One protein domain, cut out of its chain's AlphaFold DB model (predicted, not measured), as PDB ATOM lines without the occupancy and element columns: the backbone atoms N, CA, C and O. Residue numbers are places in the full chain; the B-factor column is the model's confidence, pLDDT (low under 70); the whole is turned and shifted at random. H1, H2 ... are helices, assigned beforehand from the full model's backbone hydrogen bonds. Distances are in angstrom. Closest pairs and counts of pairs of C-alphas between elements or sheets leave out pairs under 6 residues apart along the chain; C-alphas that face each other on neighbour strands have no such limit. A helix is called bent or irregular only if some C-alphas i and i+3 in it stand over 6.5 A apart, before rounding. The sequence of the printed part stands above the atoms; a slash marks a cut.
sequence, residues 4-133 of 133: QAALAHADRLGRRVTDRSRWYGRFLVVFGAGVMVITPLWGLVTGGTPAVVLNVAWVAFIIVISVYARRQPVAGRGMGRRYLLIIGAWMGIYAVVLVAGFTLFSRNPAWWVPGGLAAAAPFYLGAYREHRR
ATOM      1  N   GLN A   4     331.894 293.290 261.700       74.69
ATOM      2  CA  GLN A   4     330.747 293.176 260.799       74.69
ATOM      3  C   GLN A   4     330.837 291.925 259.920       74.69
ATOM      4  O   GLN A   4     329.836 291.237 259.707       74.69
ATOM      5  N   ALA A   5     332.042 291.562 259.475       73.12
ATOM      6  CA  ALA A   5     332.272 290.322 258.735       73.12
ATOM      7  C   ALA A   5     332.040 289.077 259.612       73.12
ATOM      8  O   ALA A   5     331.469 288.091 259.140       73.12
ATOM      9  N   ALA A   6     332.417 289.140 260.895       69.88
ATOM     10  CA  ALA A   6     332.162 288.078 261.868       69.88
ATOM     11  C   ALA A   6     330.659 287.895 262.149       69.88
ATOM     12  O   ALA A   6     330.167 286.766 262.111       69.88
ATOM     13  N   LEU A   7     329.909 288.989 262.335       74.12
ATOM     14  CA  LEU A   7     328.451 288.958 262.511       74.12
ATOM     15  C   LEU A   7     327.728 288.451 261.258       74.12
ATOM     16  O   LEU A   7     326.878 287.572 261.349       74.12
ATOM     17  N   ALA A   8     328.120 288.907 260.067       74.00
ATOM     18  CA  ALA A   8     327.533 288.439 258.813       74.00
ATOM     19  C   ALA A   8     327.842 286.958 258.525       74.00
ATOM     20  O   ALA A   8     327.094 286.285 257.806       74.00
ATOM     21  N   HIS A   9     328.959 286.430 259.030       68.12
ATOM     22  CA  HIS A   9     329.270 285.005 258.951       68.12
ATOM     23  C   HIS A   9     328.448 284.200 259.969       68.12
ATOM     24  O   HIS A   9     327.854 283.187 259.595       68.12
ATOM     25  N   ALA A  10     328.322 284.698 261.203       64.94
ATOM     26  CA  ALA A  10     327.477 284.121 262.246       64.94
ATOM     27  C   ALA A  10     325.992 284.088 261.846       64.94
ATOM     28  O   ALA A  10     325.354 283.053 262.001       64.94
ATOM     29  N   ASP A  11     325.460 285.140 261.220       65.88
ATOM     30  CA  ASP A  11     324.081 285.191 260.713       65.88
ATOM     31  C   ASP A  11     323.835 284.224 259.553       65.88
ATOM     32  O   ASP A  11     322.757 283.636 259.424       65.88
ATOM     33  N   ARG A  12     324.829 284.050 258.675       62.09
ATOM     34  CA  ARG A  12     324.752 283.088 257.567       62.09
ATOM     35  C   ARG A  12     324.850 281.646 258.055       62.09
ATOM     36  O   ARG A  12     324.232 280.772 257.448       62.09
ATOM     37  N   LEU A  13     325.594 281.397 259.131       58.69
ATOM     38  CA  LEU A  13     325.624 280.113 259.832       58.69
ATOM     39  C   LEU A  13     324.321 279.874 260.602       58.69
ATOM     40  O   LEU A  13     323.734 278.807 260.458       58.69
ATOM     41  N   GLY A  14     323.817 280.883 261.314       53.41
ATOM     42  CA  GLY A  14     322.544 280.862 262.032       53.41
ATOM     43  C   GLY A  14     321.386 280.511 261.107       53.41
ATOM     44  O   GLY A  14     320.739 279.492 261.313       53.41
ATOM     45  N   ARG A  15     321.214 281.243 259.999       54.56
ATOM     46  CA  ARG A  15     320.161 280.965 259.004       54.56
ATOM     47  C   ARG A  15     320.241 279.559 258.403       54.56
ATOM     48  O   ARG A  15     319.211 278.911 258.240       54.56
ATOM     49  N   ARG A  16     321.446 279.045 258.123       52.41
ATOM     50  CA  ARG A  16     321.627 277.667 257.622       52.41
ATOM     51  C   ARG A  16     321.312 276.605 258.674       52.41
ATOM     52  O   ARG A  16     320.836 275.532 258.316       52.41
ATOM     53  N   VAL A  17     321.569 276.885 259.952       53.59
ATOM     54  CA  VAL A  17     321.198 276.008 261.071       53.59
ATOM     55  C   VAL A  17     319.681 276.038 261.296       53.59
ATOM     56  O   VAL A  17     319.090 274.972 261.458       53.59
ATOM     57  N   THR A  18     319.035 277.205 261.196       55.69
ATOM     58  CA  THR A  18     317.575 277.363 261.325       55.69
ATOM     59  C   THR A  18     316.806 276.687 260.184       55.69
ATOM     60  O   THR A  18     315.804 276.012 260.416       55.69
ATOM     61  N   ASP A  19     317.282 276.780 258.938       55.25
ATOM     62  CA  ASP A  19     316.658 276.048 257.825       55.25
ATOM     63  C   ASP A  19     316.835 274.525 257.955       55.25
ATOM     64  O   ASP A  19     315.950 273.761 257.555       55.25
ATOM     65  N   ARG A  20     317.919 274.065 258.600       55.03
ATOM     66  CA  ARG A  20     318.126 272.650 258.948       55.03
ATOM     67  C   ARG A  20     317.314 272.174 260.156       55.03
ATOM     68  O   ARG A  20     317.141 270.969 260.271       55.03
ATOM     69  N   SER A  21     316.788 273.036 261.028       58.50
ATOM     70  CA  SER A  21     315.892 272.635 262.135       58.50
ATOM     71  C   SER A  21     314.401 272.658 261.753       58.50
ATOM     72  O   SER A  21     313.586 271.963 262.364       58.50
ATOM     73  N   ARG A  22     314.027 273.343 260.661       71.69
ATOM     74  CA  ARG A  22     312.638 273.415 260.154       71.69
ATOM     75  C   ARG A  22     312.024 272.084 259.713       71.69
ATOM     76  O   ARG A  22     310.796 271.987 259.640       71.69
ATOM     77  N   TRP A  23     312.822 271.060 259.385       79.25
ATOM     78  CA  TRP A  23     312.268 269.742 259.027       79.25
ATOM     79  C   TRP A  23     311.537 269.105 260.211       79.25
ATOM     80  O   TRP A  23     310.518 268.450 260.009       79.25
ATOM     81  N   TYR A  24     312.010 269.338 261.439       76.38
ATOM     82  CA  TYR A  24     311.418 268.744 262.633       76.38
ATOM     83  C   TYR A  24     310.104 269.407 263.021       76.38
ATOM     84  O   TYR A  24     309.137 268.715 263.321       76.38
ATOM     85  N   GLY A  25     310.027 270.738 262.920       77.50
ATOM     86  CA  GLY A  25     308.759 271.454 263.058       77.50
ATOM     87  C   GLY A  25     307.716 270.946 262.056       77.50
ATOM     88  O   GLY A  25     306.601 270.613 262.448       77.50
ATOM     89  N   ARG A  26     308.099 270.783 260.777       81.50
ATOM     90  CA  ARG A  26     307.225 270.189 259.746       81.50
ATOM     91  C   ARG A  26     306.830 268.748 260.069       81.50
ATOM     92  O   ARG A  26     305.657 268.416 259.954       81.50
ATOM     93  N   PHE A  27     307.777 267.920 260.505       83.75
ATOM     94  CA  PHE A  27     307.517 266.543 260.927       83.75
ATOM     95  C   PHE A  27     306.452 266.485 262.030       83.75
ATOM     96  O   PHE A  27     305.484 265.740 261.901       83.75
ATOM     97  N   LEU A  28     306.595 267.305 263.077       83.19
ATOM     98  CA  LEU A  28     305.646 267.347 264.188       83.19
ATOM     99  C   LEU A  28     304.256 267.803 263.727       83.19
ATOM    100  O   LEU A  28     303.266 267.172 264.078       83.19
ATOM    101  N   VAL A  29     304.169 268.844 262.893       84.88
ATOM    102  CA  VAL A  29     302.882 269.327 262.364       84.88
ATOM    103  C   VAL A  29     302.185 268.262 261.517       84.88
ATOM    104  O   VAL A  29     300.994 268.026 261.709       84.88
ATOM    105  N   VAL A  30     302.911 267.593 260.617       87.31
ATOM    106  CA  VAL A  30     302.344 266.539 259.759       87.31
ATOM    107  C   VAL A  30     301.897 265.342 260.595       87.31
ATOM    108  O   VAL A  30     300.803 264.827 260.378       87.31
ATOM    109  N   PHE A  31     302.695 264.921 261.581       85.75
ATOM    110  CA  PHE A  31     302.317 263.824 262.471       85.75
ATOM    111  C   PHE A  31     301.069 264.179 263.291       85.75
ATOM    112  O   PHE A  31     300.119 263.400 263.328       85.75
ATOM    113  N   GLY A  32     301.034 265.376 263.890       84.81
ATOM    114  CA  GLY A  32     299.878 265.878 264.634       84.81
ATOM    115  C   GLY A  32     298.612 265.947 263.780       84.81
ATOM    116  O   GLY A  32     297.559 265.495 264.220       84.81
ATOM    117  N   ALA A  33     298.726 266.412 262.532       87.50
ATOM    118  CA  ALA A  33     297.616 266.414 261.580       87.50
ATOM    119  C   ALA A  33     297.130 264.991 261.262       87.50
ATOM    120  O   ALA A  33     295.929 264.739 261.274       87.50
ATOM    121  N   GLY A  34     298.050 264.042 261.058       86.50
ATOM    122  CA  GLY A  34     297.712 262.630 260.872       86.50
ATOM    123  C   GLY A  34     296.922 262.057 262.054       86.50
ATOM    124  O   GLY A  34     295.889 261.426 261.849       86.50
ATOM    125  N   VAL A  35     297.351 262.343 263.289       86.62
ATOM    126  CA  VAL A  35     296.640 261.935 264.516       86.62
ATOM    127  C   VAL A  35     295.254 262.580 264.597       86.62
ATOM    128  O   VAL A  35     294.267 261.908 264.904       86.62
ATOM    129  N   MET A  36     295.157 263.870 264.286       86.31
ATOM    130  CA  MET A  36     293.897 264.610 264.315       86.31
ATOM    131  C   MET A  36     292.890 264.104 263.274       86.31
ATOM    132  O   MET A  36     291.692 264.155 263.528       86.31
ATOM    133  N   VAL A  37     293.359 263.578 262.137       87.50
ATOM    134  CA  VAL A  37     292.511 262.979 261.096       87.50
ATOM    135  C   VAL A  37     292.147 261.530 261.427       87.50
ATOM    136  O   VAL A  37     290.984 261.152 261.319       87.50
ATOM    137  N   ILE A  38     293.107 260.706 261.858       86.44
ATOM    138  CA  ILE A  38     292.866 259.271 262.071       86.44
ATOM    139  C   ILE A  38     291.945 259.004 263.268       86.44
ATOM    140  O   ILE A  38     291.160 258.061 263.250       86.44
ATOM    141  N   THR A  39     292.014 259.836 264.311       85.62
ATOM    142  CA  THR A  39     291.239 259.635 265.543       85.62
ATOM    143  C   THR A  39     289.723 259.713 265.325       85.62
ATOM    144  O   THR A  39     289.042 258.767 265.710       85.62
ATOM    145  N   PRO A  40     289.155 260.752 264.683       85.25
ATOM    146  CA  PRO A  40     287.726 260.787 264.373       85.25
ATOM    147  C   PRO A  40     287.298 259.704 263.377       85.25
ATOM    148  O   PRO A  40     286.178 259.209 263.482       85.25
ATOM    149  N   LEU A  41     288.176 259.276 262.461       86.31
ATOM    150  CA  LEU A  41     287.865 258.184 261.533       86.31
ATOM    151  C   LEU A  41     287.600 256.860 262.263       86.31
ATOM    152  O   LEU A  41     286.722 256.113 261.839       86.31
ATOM    153  N   TRP A  42     288.265 256.596 263.394       83.31
ATOM    154  CA  TRP A  42     287.949 255.429 264.228       83.31
ATOM    155  C   TRP A  42     286.516 255.442 264.766       83.31
ATOM    156  O   TRP A  42     285.902 254.385 264.862       83.31
ATOM    157  N   GLY A  43     285.963 256.621 265.061       80.81
ATOM    158  CA  GLY A  43     284.577 256.766 265.512       80.81
ATOM    159  C   GLY A  43     283.529 256.604 264.412       80.81
ATOM    160  O   GLY A  43     282.364 256.361 264.715       80.81
ATOM    161  N   LEU A  44     283.928 256.744 263.144       81.62
ATOM    162  CA  LEU A  44     283.045 256.604 261.982       81.62
ATOM    163  C   LEU A  44     283.020 255.176 261.428       81.62
ATOM    164  O   LEU A  44     282.098 254.805 260.706       81.62
ATOM    165  N   VAL A  45     284.035 254.375 261.746       83.19
ATOM    166  CA  VAL A  45     284.185 253.026 261.212       83.19
ATOM    167  C   VAL A  45     283.554 251.998 262.150       83.19
ATOM    168  O   VAL A  45     284.029 251.760 263.257       83.19
ATOM    169  N   THR A  46     282.520 251.306 261.676       67.88
ATOM    170  CA  THR A  46     281.770 250.276 262.418       67.88
ATOM    171  C   THR A  46     282.376 248.868 262.292       67.88
ATOM    172  O   THR A  46     281.666 247.877 262.125       67.88
ATOM    173  N   GLY A  47     283.704 248.762 262.408       71.19
ATOM    174  CA  GLY A  47     284.437 247.491 262.314       71.19
ATOM    175  C   GLY A  47     284.544 246.918 260.890       71.19
ATOM    176  O   GLY A  47     284.125 247.533 259.913       71.19
ATOM    177  N   GLY A  48     285.161 245.738 260.757       82.56
ATOM    178  CA  GLY A  48     285.297 245.027 259.477       82.56
ATOM    179  C   GLY A  48     286.360 245.597 258.526       82.56
ATOM    180  O   GLY A  48     287.364 246.169 258.956       82.56
ATOM    181  N   THR A  49     286.154 245.427 257.215       85.31
ATOM    182  CA  THR A  49     287.106 245.834 256.161       85.31
ATOM    183  C   THR A  49     287.549 247.301 256.253       85.31
ATOM    184  O   THR A  49     288.753 247.545 256.160       85.31
ATOM    185  N   PRO A  50     286.662 248.290 256.503       84.88
ATOM    186  CA  PRO A  50     287.089 249.685 256.616       84.88
ATOM    187  C   PRO A  50     288.035 249.933 257.801       84.88
ATOM    188  O   PRO A  50     288.933 250.763 257.693       84.88
ATOM    189  N   ALA A  51     287.898 249.184 258.904       83.69
ATOM    190  CA  ALA A  51     288.787 249.304 260.066       83.69
ATOM    191  C   ALA A  51     290.190 248.781 259.751       83.69
ATOM    192  O   ALA A  51     291.187 249.392 260.132       83.69
ATOM    193  N   VAL A  52     290.264 247.673 259.008       87.31
ATOM    194  CA  VAL A  52     291.532 247.105 258.535       87.31
ATOM    195  C   VAL A  52     292.220 248.071 257.577       87.31
ATOM    196  O   VAL A  52     293.394 248.376 257.765       87.31
ATOM    197  N   VAL A  53     291.491 248.609 256.595       90.56
ATOM    198  CA  VAL A  53     292.029 249.593 255.641       90.56
ATOM    199  C   VAL A  53     292.541 250.837 256.369       90.56
ATOM    200  O   VAL A  53     293.649 251.293 256.088       90.56
ATOM    201  N   LEU A  54     291.784 251.351 257.343       89.00
ATOM    202  CA  LEU A  54     292.187 252.503 258.150       89.00
ATOM    203  C   LEU A  54     293.463 252.216 258.955       89.00
ATOM    204  O   LEU A  54     294.372 253.044 258.991       89.00
ATOM    205  N   ASN A  55     293.559 251.028 259.558       87.75
ATOM    206  CA  ASN A  55     294.741 250.610 260.304       87.75
ATOM    207  C   ASN A  55     295.973 250.483 259.395       87.75
ATOM    208  O   ASN A  55     297.030 251.024 259.715       87.75
ATOM    209  N   VAL A  56     295.826 249.847 258.230       91.69
ATOM    210  CA  VAL A  56     296.900 249.713 257.235       91.69
ATOM    211  C   VAL A  56     297.374 251.084 256.757       91.69
ATOM    212  O   VAL A  56     298.578 251.334 256.722       91.69
ATOM    213  N   ALA A  57     296.450 251.998 256.447       91.06
ATOM    214  CA  ALA A  57     296.784 253.365 256.061       91.06
ATOM    215  C   ALA A  57     297.538 254.105 257.179       91.06
ATOM    216  O   ALA A  57     298.526 254.794 256.912       91.06
ATOM    217  N   TRP A  58     297.122 253.920 258.435       90.31
ATOM    218  CA  TRP A  58     297.784 254.516 259.593       90.31
ATOM    219  C   TRP A  58     299.207 253.986 259.799       90.31
ATOM    220  O   TRP A  58     300.148 254.763 259.968       90.31
ATOM    221  N   VAL A  59     299.392 252.668 259.720       89.62
ATOM    222  CA  VAL A  59     300.713 252.032 259.812       89.62
ATOM    223  C   VAL A  59     301.614 252.489 258.664       89.62
ATOM    224  O   VAL A  59     302.762 252.864 258.901       89.62
ATOM    225  N   ALA A  60     301.096 252.533 257.435       92.31
ATOM    226  CA  ALA A  60     301.836 253.027 256.279       92.31
ATOM    227  C   ALA A  60     302.283 254.485 256.473       92.31
ATOM    228  O   ALA A  60     303.447 254.806 256.228       92.31
ATOM    229  N   PHE A  61     301.404 255.353 256.985       90.19
ATOM    230  CA  PHE A  61     301.744 256.735 257.327       90.19
ATOM    231  C   PHE A  61     302.875 256.813 258.363       90.19
ATOM    232  O   PHE A  61     303.861 257.523 258.138       90.19
ATOM    233  N   ILE A  62     302.790 256.042 259.455       85.81
ATOM    234  CA  ILE A  62     303.842 255.979 260.484       85.81
ATOM    235  C   ILE A  62     305.175 255.515 259.884       85.81
ATOM    236  O   ILE A  62     306.226 256.076 260.203       85.81
ATOM    237  N   ILE A  63     305.160 254.514 259.002       88.06
ATOM    238  CA  ILE A  63     306.374 254.015 258.347       88.06
ATOM    239  C   ILE A  63     306.977 255.101 257.456       88.06
ATOM    240  O   ILE A  63     308.158 255.421 257.605       88.06
ATOM    241  N   VAL A  64     306.180 255.707 256.571       89.88
ATOM    242  CA  VAL A  64     306.638 256.755 255.645       89.88
ATOM    243  C   VAL A  64     307.245 257.924 256.412       89.88
ATOM    244  O   VAL A  64     308.353 258.364 256.093       89.88
ATOM    245  N   ILE A  65     306.569 258.398 257.462       84.62
ATOM    246  CA  ILE A  65     307.036 259.553 258.227       84.62
ATOM    247  C   ILE A  65     308.276 259.224 259.076       84.62
ATOM    248  O   ILE A  65     309.165 260.065 259.219       84.62
ATOM    249  N   SER A  66     308.401 257.986 259.565       81.62
ATOM    250  CA  SER A  66     309.592 257.509 260.285       81.62
ATOM    251  C   SER A  66     310.796 257.353 259.355       81.62
ATOM    252  O   SER A  66     311.905 257.765 259.698       81.62
ATOM    253  N   VAL A  67     310.594 256.804 258.153       85.62
ATOM    254  CA  VAL A  67     311.633 256.716 257.116       85.62
ATOM    255  C   VAL A  67     312.076 258.115 256.693       85.62
ATOM    256  O   VAL A  67     313.278 258.361 256.593       85.62
ATOM    257  N   TYR A  68     311.135 259.045 256.507       83.56
ATOM    258  CA  TYR A  68     311.448 260.447 256.245       83.56
ATOM    259  C   TYR A  68     312.310 261.044 257.362       83.56
ATOM    260  O   TYR A  68     313.370 261.593 257.070       83.56
ATOM    261  N   ALA A  69     311.918 260.876 258.630       77.00
ATOM    262  CA  ALA A  69     312.665 261.396 259.776       77.00
ATOM    263  C   ALA A  69     314.097 260.835 259.858       77.00
ATOM    264  O   ALA A  69     315.028 261.580 260.151       77.00
ATOM    265  N   ARG A  70     314.302 259.547 259.536       77.00
ATOM    266  CA  ARG A  70     315.638 258.917 259.502       77.00
ATOM    267  C   ARG A  70     316.539 259.436 258.378       77.00
ATOM    268  O   ARG A  70     317.755 259.330 258.496       77.00
ATOM    269  N   ARG A  71     315.965 259.952 257.289       80.25
ATOM    270  CA  ARG A  71     316.711 260.490 256.137       80.25
ATOM    271  C   ARG A  71     317.145 261.947 256.323       80.25
ATOM    272  O   ARG A  71     317.919 262.442 255.508       80.25
ATOM    273  N   GLN A  72     316.657 262.642 257.353       75.88
ATOM    274  CA  GLN A  72     317.000 264.046 257.589       75.88
ATOM    275  C   GLN A  72     318.343 264.199 258.336       75.88
ATOM    276  O   GLN A  72     318.655 263.393 259.216       75.88
ATOM    277  N   PRO A  73     319.164 265.215 257.991       59.66
ATOM    278  CA  PRO A  73     320.517 265.385 258.520       59.66
ATOM    279  C   PRO A  73     320.545 265.669 260.028       59.66
ATOM    280  O   PRO A  73     319.618 266.252 260.587       59.66
ATOM    281  N   VAL A  74     321.656 265.242 260.643       54.75
ATOM    282  CA  VAL A  74     321.919 265.096 262.086       54.75
ATOM    283  C   VAL A  74     321.170 266.108 262.949       54.75
ATOM    284  O   VAL A  74     321.433 267.311 262.927       54.75
ATOM    285  N   ALA A  75     320.240 265.579 263.738       57.38
ATOM    286  CA  ALA A  75     319.473 266.345 264.691       57.38
ATOM    287  C   ALA A  75     320.381 266.933 265.782       57.38
ATOM    288  O   ALA A  75     321.274 266.254 266.293       57.38
ATOM    289  N   GLY A  76     320.144 268.194 266.148       61.12
ATOM    290  CA  GLY A  76     320.911 268.878 267.187       61.12
ATOM    291  C   GLY A  76     320.952 268.097 268.507       61.12
ATOM    292  O   GLY A  76     320.064 267.297 268.824       61.12
ATOM    293  N   ARG A  77     322.001 268.332 269.303       60.47
ATOM    294  CA  ARG A  77     322.196 267.702 270.621       60.47
ATOM    295  C   ARG A  77     320.908 267.806 271.460       60.47
ATOM    296  O   ARG A  77     320.396 268.897 271.694       60.47
ATOM    297  N   GLY A  78     320.374 266.665 271.907       68.69
ATOM    298  CA  GLY A  78     319.154 266.593 272.729       68.69
ATOM    299  C   GLY A  78     317.832 266.400 271.970       68.69
ATOM    300  O   GLY A  78     316.800 266.217 272.619       68.69
ATOM    301  N   MET A  79     317.843 266.364 270.632       71.50
ATOM    302  CA  MET A  79     316.636 266.112 269.835       71.50
ATOM    303  C   MET A  79     315.994 264.757 270.139       71.50
ATOM    304  O   MET A  79     314.786 264.687 270.337       71.50
ATOM    305  N   GLY A  80     316.796 263.689 270.218       74.62
ATOM    306  CA  GLY A  80     316.288 262.336 270.460       74.62
ATOM    307  C   GLY A  80     315.475 262.249 271.750       74.62
ATOM    308  O   GLY A  80     314.386 261.689 271.756       74.62
ATOM    309  N   ARG A  81     315.935 262.906 272.824       79.94
ATOM    310  CA  ARG A  81     315.199 262.966 274.094       79.94
ATOM    311  C   ARG A  81     313.870 263.715 273.956       79.94
ATOM    312  O   ARG A  81     312.871 263.251 274.491       79.94
ATOM    313  N   ARG A  82     313.826 264.846 273.240       80.19
ATOM    314  CA  ARG A  82     312.568 265.588 273.000       80.19
ATOM    315  C   ARG A  82     311.597 264.791 272.139       80.19
ATOM    316  O   ARG A  82     310.419 264.733 272.462       80.19
ATOM    317  N   TYR A  83     312.104 264.156 271.088       80.25
ATOM    318  CA  TYR A  83     311.329 263.275 270.227       80.25
ATOM    319  C   TYR A  83     310.715 262.124 271.022       80.25
ATOM    320  O   TYR A  83     309.505 261.943 270.964       80.25
ATOM    321  N   LEU A  84     311.509 261.419 271.834       83.69
ATOM    322  CA  LEU A  84     311.018 260.335 272.686       83.69
ATOM    323  C   LEU A  84     309.982 260.817 273.709       83.69
ATOM    324  O   LEU A  84     308.992 260.130 273.925       83.69
ATOM    325  N   LEU A  85     310.165 262.003 274.298       87.75
ATOM    326  CA  LEU A  85     309.176 262.591 275.208       87.75
ATOM    327  C   LEU A  85     307.852 262.904 274.498       87.75
ATOM    328  O   LEU A  85     306.793 262.592 275.032       87.75
ATOM    329  N   ILE A  86     307.899 263.498 273.301       85.12
ATOM    330  CA  ILE A  86     306.697 263.828 272.521       85.12
ATOM    331  C   ILE A  86     305.989 262.551 272.055       85.12
ATOM    332  O   ILE A  86     304.778 262.440 272.223       85.12
ATOM    333  N   ILE A  87     306.738 261.582 271.523       84.31
ATOM    334  CA  ILE A  87     306.221 260.274 271.096       84.31
ATOM    335  C   ILE A  87     305.597 259.538 272.282       84.31
ATOM    336  O   ILE A  87     304.483 259.046 272.163       84.31
ATOM    337  N   GLY A  88     306.281 259.488 273.428       87.94
ATOM    338  CA  GLY A  88     305.783 258.814 274.626       87.94
ATOM    339  C   GLY A  88     304.514 259.464 275.176       87.94
ATOM    340  O   GLY A  88     303.551 258.763 275.482       87.94
ATOM    341  N   ALA A  89     304.474 260.800 275.233       90.69
ATOM    342  CA  ALA A  89     303.276 261.535 275.629       90.69
ATOM    343  C   ALA A  89     302.108 261.274 274.668       90.69
ATOM    344  O   ALA A  89     301.001 260.983 275.116       90.69
ATOM    345  N   TRP A  90     302.359 261.321 273.356       90.75
ATOM    346  CA  TRP A  90     301.355 260.975 272.353       90.75
ATOM    347  C   TRP A  90     300.855 259.540 272.519       90.75
ATOM    348  O   TRP A  90     299.647 259.347 272.586       90.75
ATOM    349  N   MET A  91     301.748 258.549 272.620       89.56
ATOM    350  CA  MET A  91     301.368 257.141 272.776       89.56
ATOM    351  C   MET A  91     300.472 256.942 273.996       89.56
ATOM    352  O   MET A  91     299.446 256.277 273.887       89.56
ATOM    353  N   GLY A  92     300.826 257.547 275.135       93.06
ATOM    354  CA  GLY A  92     300.023 257.471 276.354       93.06
ATOM    355  C   GLY A  92     298.629 258.071 276.169       93.06
ATOM    356  O   GLY A  92     297.632 257.408 276.447       93.06
ATOM    357  N   ILE A  93     298.544 259.297 275.644       92.00
ATOM    358  CA  ILE A  93     297.258 259.975 275.427       92.00
ATOM    359  C   ILE A  93     296.410 259.215 274.403       92.00
ATOM    360  O   ILE A  93     295.231 258.966 274.636       92.00
ATOM    361  N   TYR A  94     297.005 258.820 273.280       88.75
ATOM    362  CA  TYR A  94     296.310 258.127 272.204       88.75
ATOM    363  C   TYR A  94     295.788 256.763 272.662       88.75
ATOM    364  O   TYR A  94     294.634 256.441 272.397       88.75
ATOM    365  N   ALA A  95     296.578 256.001 273.426       91.38
ATOM    366  CA  ALA A  95     296.127 254.741 274.011       91.38
ATOM    367  C   ALA A  95     294.915 254.938 274.934       91.38
ATOM    368  O   ALA A  95     293.934 254.210 274.805       91.38
ATOM    369  N   VAL A  96     294.940 255.949 275.810       92.94
ATOM    370  CA  VAL A  96     293.799 256.277 276.684       92.94
ATOM    371  C   VAL A  96     292.562 256.645 275.864       92.94
ATOM    372  O   VAL A  96     291.476 256.137 276.140       92.94
ATOM    373  N   VAL A  97     292.719 257.478 274.832       91.19
ATOM    374  CA  VAL A  97     291.622 257.885 273.940       91.19
ATOM    375  C   VAL A  97     291.007 256.684 273.227       91.19
ATOM    376  O   VAL A  97     289.781 256.576 273.205       91.19
ATOM    377  N   LEU A  98     291.830 255.781 272.681       87.44
ATOM    378  CA  LEU A  98     291.359 254.572 272.002       87.44
ATOM    379  C   LEU A  98     290.645 253.629 272.974       87.44
ATOM    380  O   LEU A  98     289.527 253.204 272.696       87.44
ATOM    381  N   VAL A  99     291.258 253.318 274.121       90.81
ATOM    382  CA  VAL A  99     290.676 252.402 275.113       90.81
ATOM    383  C   VAL A  99     289.344 252.948 275.615       90.81
ATOM    384  O   VAL A  99     288.342 252.237 275.556       90.81
ATOM    385  N   ALA A 100     289.288 254.213 276.036       89.31
ATOM    386  CA  ALA A 100     288.042 254.839 276.473       89.31
ATOM    387  C   ALA A 100     287.011 254.918 275.333       89.31
ATOM    388  O   ALA A 100     285.834 254.641 275.550       89.31
ATOM    389  N   GLY A 101     287.452 255.232 274.113       86.94
ATOM    390  CA  GLY A 101     286.601 255.312 272.928       86.94
ATOM    391  C   GLY A 101     285.924 253.987 272.594       86.94
ATOM    392  O   GLY A 101     284.723 253.959 272.358       86.94
ATOM    393  N   PHE A 102     286.661 252.877 272.640       85.06
ATOM    394  CA  PHE A 102     286.113 251.558 272.322       85.06
ATOM    395  C   PHE A 102     285.362 250.893 273.482       85.06
ATOM    396  O   PHE A 102     284.476 250.082 273.227       85.06
ATOM    397  N   THR A 103     285.679 251.221 274.740       86.38
ATOM    398  CA  THR A 103     285.068 250.560 275.912       86.38
ATOM    399  C   THR A 103     283.929 251.362 276.539       86.38
ATOM    400  O   THR A 103     282.882 250.794 276.836       86.38
ATOM    401  N   LEU A 104     284.104 252.675 276.716       87.69
ATOM    402  CA  LEU A 104     283.166 253.546 277.436       87.69
ATOM    403  C   LEU A 104     282.295 254.382 276.487       87.69
ATOM    404  O   LEU A 104     281.134 254.644 276.785       87.69
ATOM    405  N   PHE A 105     282.842 254.785 275.337       83.44
ATOM    406  CA  PHE A 105     282.207 255.728 274.406       83.44
ATOM    407  C   PHE A 105     281.951 255.138 273.012       83.44
ATOM    408  O   PHE A 105     281.830 255.880 272.038       83.44
ATOM    409  N   SER A 106     281.807 253.815 272.903       76.19
ATOM    410  CA  SER A 106     281.721 253.102 271.615       76.19
ATOM    411  C   SER A 106     280.567 253.552 270.715       76.19
ATOM    412  O   SER A 106     280.654 253.437 269.495       76.19
ATOM    413  N   ARG A 107     279.493 254.098 271.300       77.88
ATOM    414  CA  ARG A 107     278.325 254.642 270.582       77.88
ATOM    415  C   ARG A 107     278.297 256.170 270.500       77.88
ATOM    416  O   ARG A 107     277.330 256.725 269.988       77.88
ATOM    417  N   ASN A 108     279.316 256.855 271.020       83.38
ATOM    418  CA  ASN A 108     279.381 258.312 271.039       83.38
ATOM    419  C   ASN A 108     280.483 258.828 270.092       83.38
ATOM    420  O   ASN A 108     281.636 258.979 270.508       83.38
ATOM    421  N   PRO A 109     280.148 259.160 268.832       78.31
ATOM    422  CA  PRO A 109     281.123 259.669 267.869       78.31
ATOM    423  C   PRO A 109     281.740 261.015 268.294       78.31
ATOM    424  O   PRO A 109     282.856 261.335 267.883       78.31
ATOM    425  N   ALA A 110     281.079 261.783 269.168       87.12
ATOM    426  CA  ALA A 110     281.589 263.069 269.637       87.12
ATOM    427  C   ALA A 110     282.820 262.944 270.556       87.12
ATOM    428  O   ALA A 110     283.523 263.932 270.743       87.12
ATOM    429  N   TRP A 111     283.123 261.754 271.095       87.88
ATOM    430  CA  TRP A 111     284.328 261.505 271.905       87.88
ATOM    431  C   TRP A 111     285.630 261.619 271.097       87.88
ATOM    432  O   TRP A 111     286.664 262.072 271.594       87.88
ATOM    433  N   TRP A 112     285.590 261.230 269.824       86.75
ATOM    434  CA  TRP A 112     286.798 261.039 269.023       86.75
ATOM    435  C   TRP A 112     287.444 262.352 268.567       86.75
ATOM    436  O   TRP A 112     288.658 262.411 268.385       86.75
ATOM    437  N   VAL A 113     286.658 263.424 268.437       87.50
ATOM    438  CA  VAL A 113     287.154 264.765 268.082       87.50
ATOM    439  C   VAL A 113     288.025 265.378 269.194       87.50
ATOM    440  O   VAL A 113     289.188 265.688 268.921       87.50
ATOM    441  N   PRO A 114     287.550 265.529 270.450       89.44
ATOM    442  CA  PRO A 114     288.387 266.020 271.542       89.44
ATOM    443  C   PRO A 114     289.528 265.050 271.869       89.44
ATOM    444  O   PRO A 114     290.628 265.501 272.186       89.44
ATOM    445  N   GLY A 115     289.321 263.736 271.714       86.56
ATOM    446  CA  GLY A 115     290.388 262.744 271.844       86.56
ATOM    447  C   GLY A 115     291.514 262.942 270.820       86.56
ATOM    448  O   GLY A 115     292.692 262.910 271.176       86.56
ATOM    449  N   GLY A 116     291.166 263.224 269.562       86.06
ATOM    450  CA  GLY A 116     292.129 263.528 268.502       86.06
ATOM    451  C   GLY A 116     292.911 264.810 268.769       86.06
ATOM    452  O   GLY A 116     294.131 264.830 268.608       86.06
ATOM    453  N   LEU A 117     292.235 265.857 269.252       88.75
ATOM    454  CA  LEU A 117     292.878 267.108 269.668       88.75
ATOM    455  C   LEU A 117     293.856 266.887 270.829       88.75
ATOM    456  O   LEU A 117     294.994 267.354 270.769       88.75
ATOM    457  N   ALA A 118     293.444 266.139 271.856       89.81
ATOM    458  CA  ALA A 118     294.295 265.814 272.996       89.81
ATOM    459  C   ALA A 118     295.539 265.023 272.562       89.81
ATOM    460  O   ALA A 118     296.655 265.355 272.964       89.81
ATOM    461  N   ALA A 119     295.368 264.019 271.699       87.44
ATOM    462  CA  ALA A 119     296.472 263.212 271.185       87.44
ATOM    463  C   ALA A 119     297.395 264.002 270.239       87.44
ATOM    464  O   ALA A 119     298.597 263.745 270.203       87.44
ATOM    465  N   ALA A 120     296.875 264.981 269.495       86.56
ATOM    466  CA  ALA A 120     297.678 265.820 268.608       86.56
ATOM    467  C   ALA A 120     298.442 266.939 269.352       86.56
ATOM    468  O   ALA A 120     299.481 267.408 268.875       86.56
ATOM    469  N   ALA A 121     297.973 267.349 270.536       87.38
ATOM    470  CA  ALA A 121     298.530 268.466 271.302       87.38
ATOM    471  C   ALA A 121     300.049 268.379 271.577       87.38
ATOM    472  O   ALA A 121     300.729 269.393 271.380       87.38
ATOM    473  N   PRO A 122     300.639 267.225 271.960       84.31
ATOM    474  CA  PRO A 122     302.083 267.112 272.175       84.31
ATOM    475  C   PRO A 122     302.910 267.492 270.942       84.31
ATOM    476  O   PRO A 122     303.978 268.094 271.080       84.31
ATOM    477  N   PHE A 123     302.414 267.191 269.739       85.38
ATOM    478  CA  PHE A 123     303.109 267.510 268.496       85.38
ATOM    479  C   PHE A 123     303.069 269.001 268.187       85.38
ATOM    480  O   PHE A 123     304.112 269.590 267.902       85.38
ATOM    481  N   TYR A 124     301.901 269.637 268.304       84.06
ATOM    482  CA  TYR A 124     301.777 271.077 268.071       84.06
ATOM    483  C   TYR A 124     302.547 271.896 269.112       84.06
ATOM    484  O   TYR A 124     303.250 272.841 268.756       84.06
ATOM    485  N   LEU A 125     302.509 271.491 270.387       85.19
ATOM    486  CA  LEU A 125     303.316 272.103 271.448       85.19
ATOM    487  C   LEU A 125     304.818 271.924 271.196       85.19
ATOM    488  O   LEU A 125     305.601 272.848 271.428       85.19
ATOM    489  N   GLY A 126     305.230 270.751 270.709       81.06
ATOM    490  CA  GLY A 126     306.605 270.492 270.294       81.06
ATOM    491  C   GLY A 126     307.042 271.398 269.141       81.06
ATOM    492  O   GLY A 126     308.093 272.032 269.230       81.06
ATOM    493  N   ALA A 127     306.211 271.522 268.101       80.88
ATOM    494  CA  ALA A 127     306.485 272.358 266.931       80.88
ATOM    495  C   ALA A 127     306.589 273.843 267.305       80.88
ATOM    496  O   ALA A 127     307.502 274.540 266.866       80.88
ATOM    497  N   TYR A 128     305.700 274.311 268.180       79.88
ATOM    498  CA  TYR A 128     305.706 275.681 268.677       79.88
ATOM    499  C   TYR A 128     306.979 276.028 269.454       79.88
ATOM    500  O   TYR A 128     307.576 277.087 269.259       79.88
ATOM    501  N   ARG A 129     307.419 275.118 270.332       78.88
ATOM    502  CA  ARG A 129     308.654 275.284 271.110       78.88
ATOM    503  C   ARG A 129     309.903 275.270 270.239       78.88
ATOM    504  O   ARG A 129     310.882 275.899 270.624       78.88
ATOM    505  N   GLU A 130     309.873 274.562 269.115       72.69
ATOM    506  CA  GLU A 130     310.972 274.560 268.150       72.69
ATOM    507  C   GLU A 130     311.011 275.862 267.337       72.69
ATOM    508  O   GLU A 130     312.088 276.376 267.081       72.69
ATOM    509  N   HIS A 131     309.857 276.451 267.003       69.38
ATOM    510  CA  HIS A 131     309.793 277.740 266.297       69.38
ATOM    511  C   HIS A 131     310.216 278.941 267.167       69.38
ATOM    512  O   HIS A 131     310.574 279.993 266.646       69.38
ATOM    513  N   ARG A 132     310.131 278.826 268.498       66.19
ATOM    514  CA  ARG A 132     310.505 279.896 269.441       66.19
ATOM    515  C   ARG A 132     311.980 279.877 269.880       66.19
ATOM    516  O   ARG A 132     312.349 280.711 270.704       66.19
ATOM    517  N   ARG A 133     312.786 278.921 269.415       59.44
ATOM    518  CA  ARG A 133     314.218 278.798 269.742       59.44
ATOM    519  C   ARG A 133     315.078 279.248 268.575       59.44
ATOM    520  O   ARG A 133     316.180 279.748 268.870       59.44
TER     521      ARG A 133
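What this domain is: This is residues 4 to 133 of the 133 residues of an uncharacterized protein of Pseudonocardiales bacterium (UniProt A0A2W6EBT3). Long helices lie side by side in a lengthwise bundle, H1b, H3 and the two arms of H4, with H2 packed on H1b alone, and the first part of H1 sticks out beyond one end as a free arm, residues 4 to 16. H1b is in the middle, between H2 and the bent H4, and H3 covers another side of H4. The printed part has 130 residues with four named helices, H1, H2, H3 and H4 in that order, and no named strand; the class is all helix. It is loose, with a radius of gyration of the C-alphas of 18.2 A, and the C-alphas span 66 by 23 by 20 A, a rod whose length is partly made by the free arm.

Where its parts are: H1, residues 4 to 44, was assigned as one helix by its hydrogen bonds but is bent, with C-alphas 20 and 23 6.5 A apart. Its arm H1a, residues 4 to 20, begins at C-alpha 4 (330.747, 293.176, 260.799) and is 24.2 A long; H1b, residues 23 to 44, is 32.2 A long. H2, residues 49 to 71, measures 33.0 A from first to last C-alpha. H3, residues 79 to 103, measures 35.7 A and begins at C-alpha 79 (316.636, 266.112, 269.835). H4, residues 109 to 131, was likewise assigned as one helix but is bent, with C-alphas 119 and 122 6.9 A apart; its arms are H4a, residues 109 to 119, and H4b, residues 122 to 131, which ends at C-alpha 131 (309.793, 277.740, 266.297).

How they stand to each other: H1a and H1b stand at a shallow tilt of 24 degrees, and H1a touches no helix. H1b and H2 form a helical hairpin, opposite ways at a shallow tilt of 6 degrees; their closest C-alphas, of Ile 38 and Trp 58, are 7.3 A apart. H1b touches H4a, closest at the C-alphas of Met 36 and Gly 116, 4.7 A. With residues 24 to 32 alone H1b touches H4b, closest at the C-alphas of Gly 25 and Ala 127, 4.6 A. H3 and H4a form another helical hairpin, at a shallow tilt of 15 degrees, closest at the C-alphas of Tyr 94 and Ala 119, 5.2 A; H3 touches H4a with residues 90 to 101 alone. H2 and H3 are apart. H4a and H4b stand at a steep tilt of 38 degrees, only just past shallow. Every O i to N i+4 pair is within hydrogen-bond range in H1a, H2, H3 and H4b; in H1b 15 of 18 are, and in H4a 5 of 7.

The domain as a whole: The two C-alphas farthest apart, of Gln 4 and Gly 48, are 66.2 A apart. The printed part has no cut, and no link is long. Mean pLDDT of the printed part is 80.0; residue 6, residues 9 to 21, residue 46, residues 73 to 78 and residues 131 to 133 are under 70.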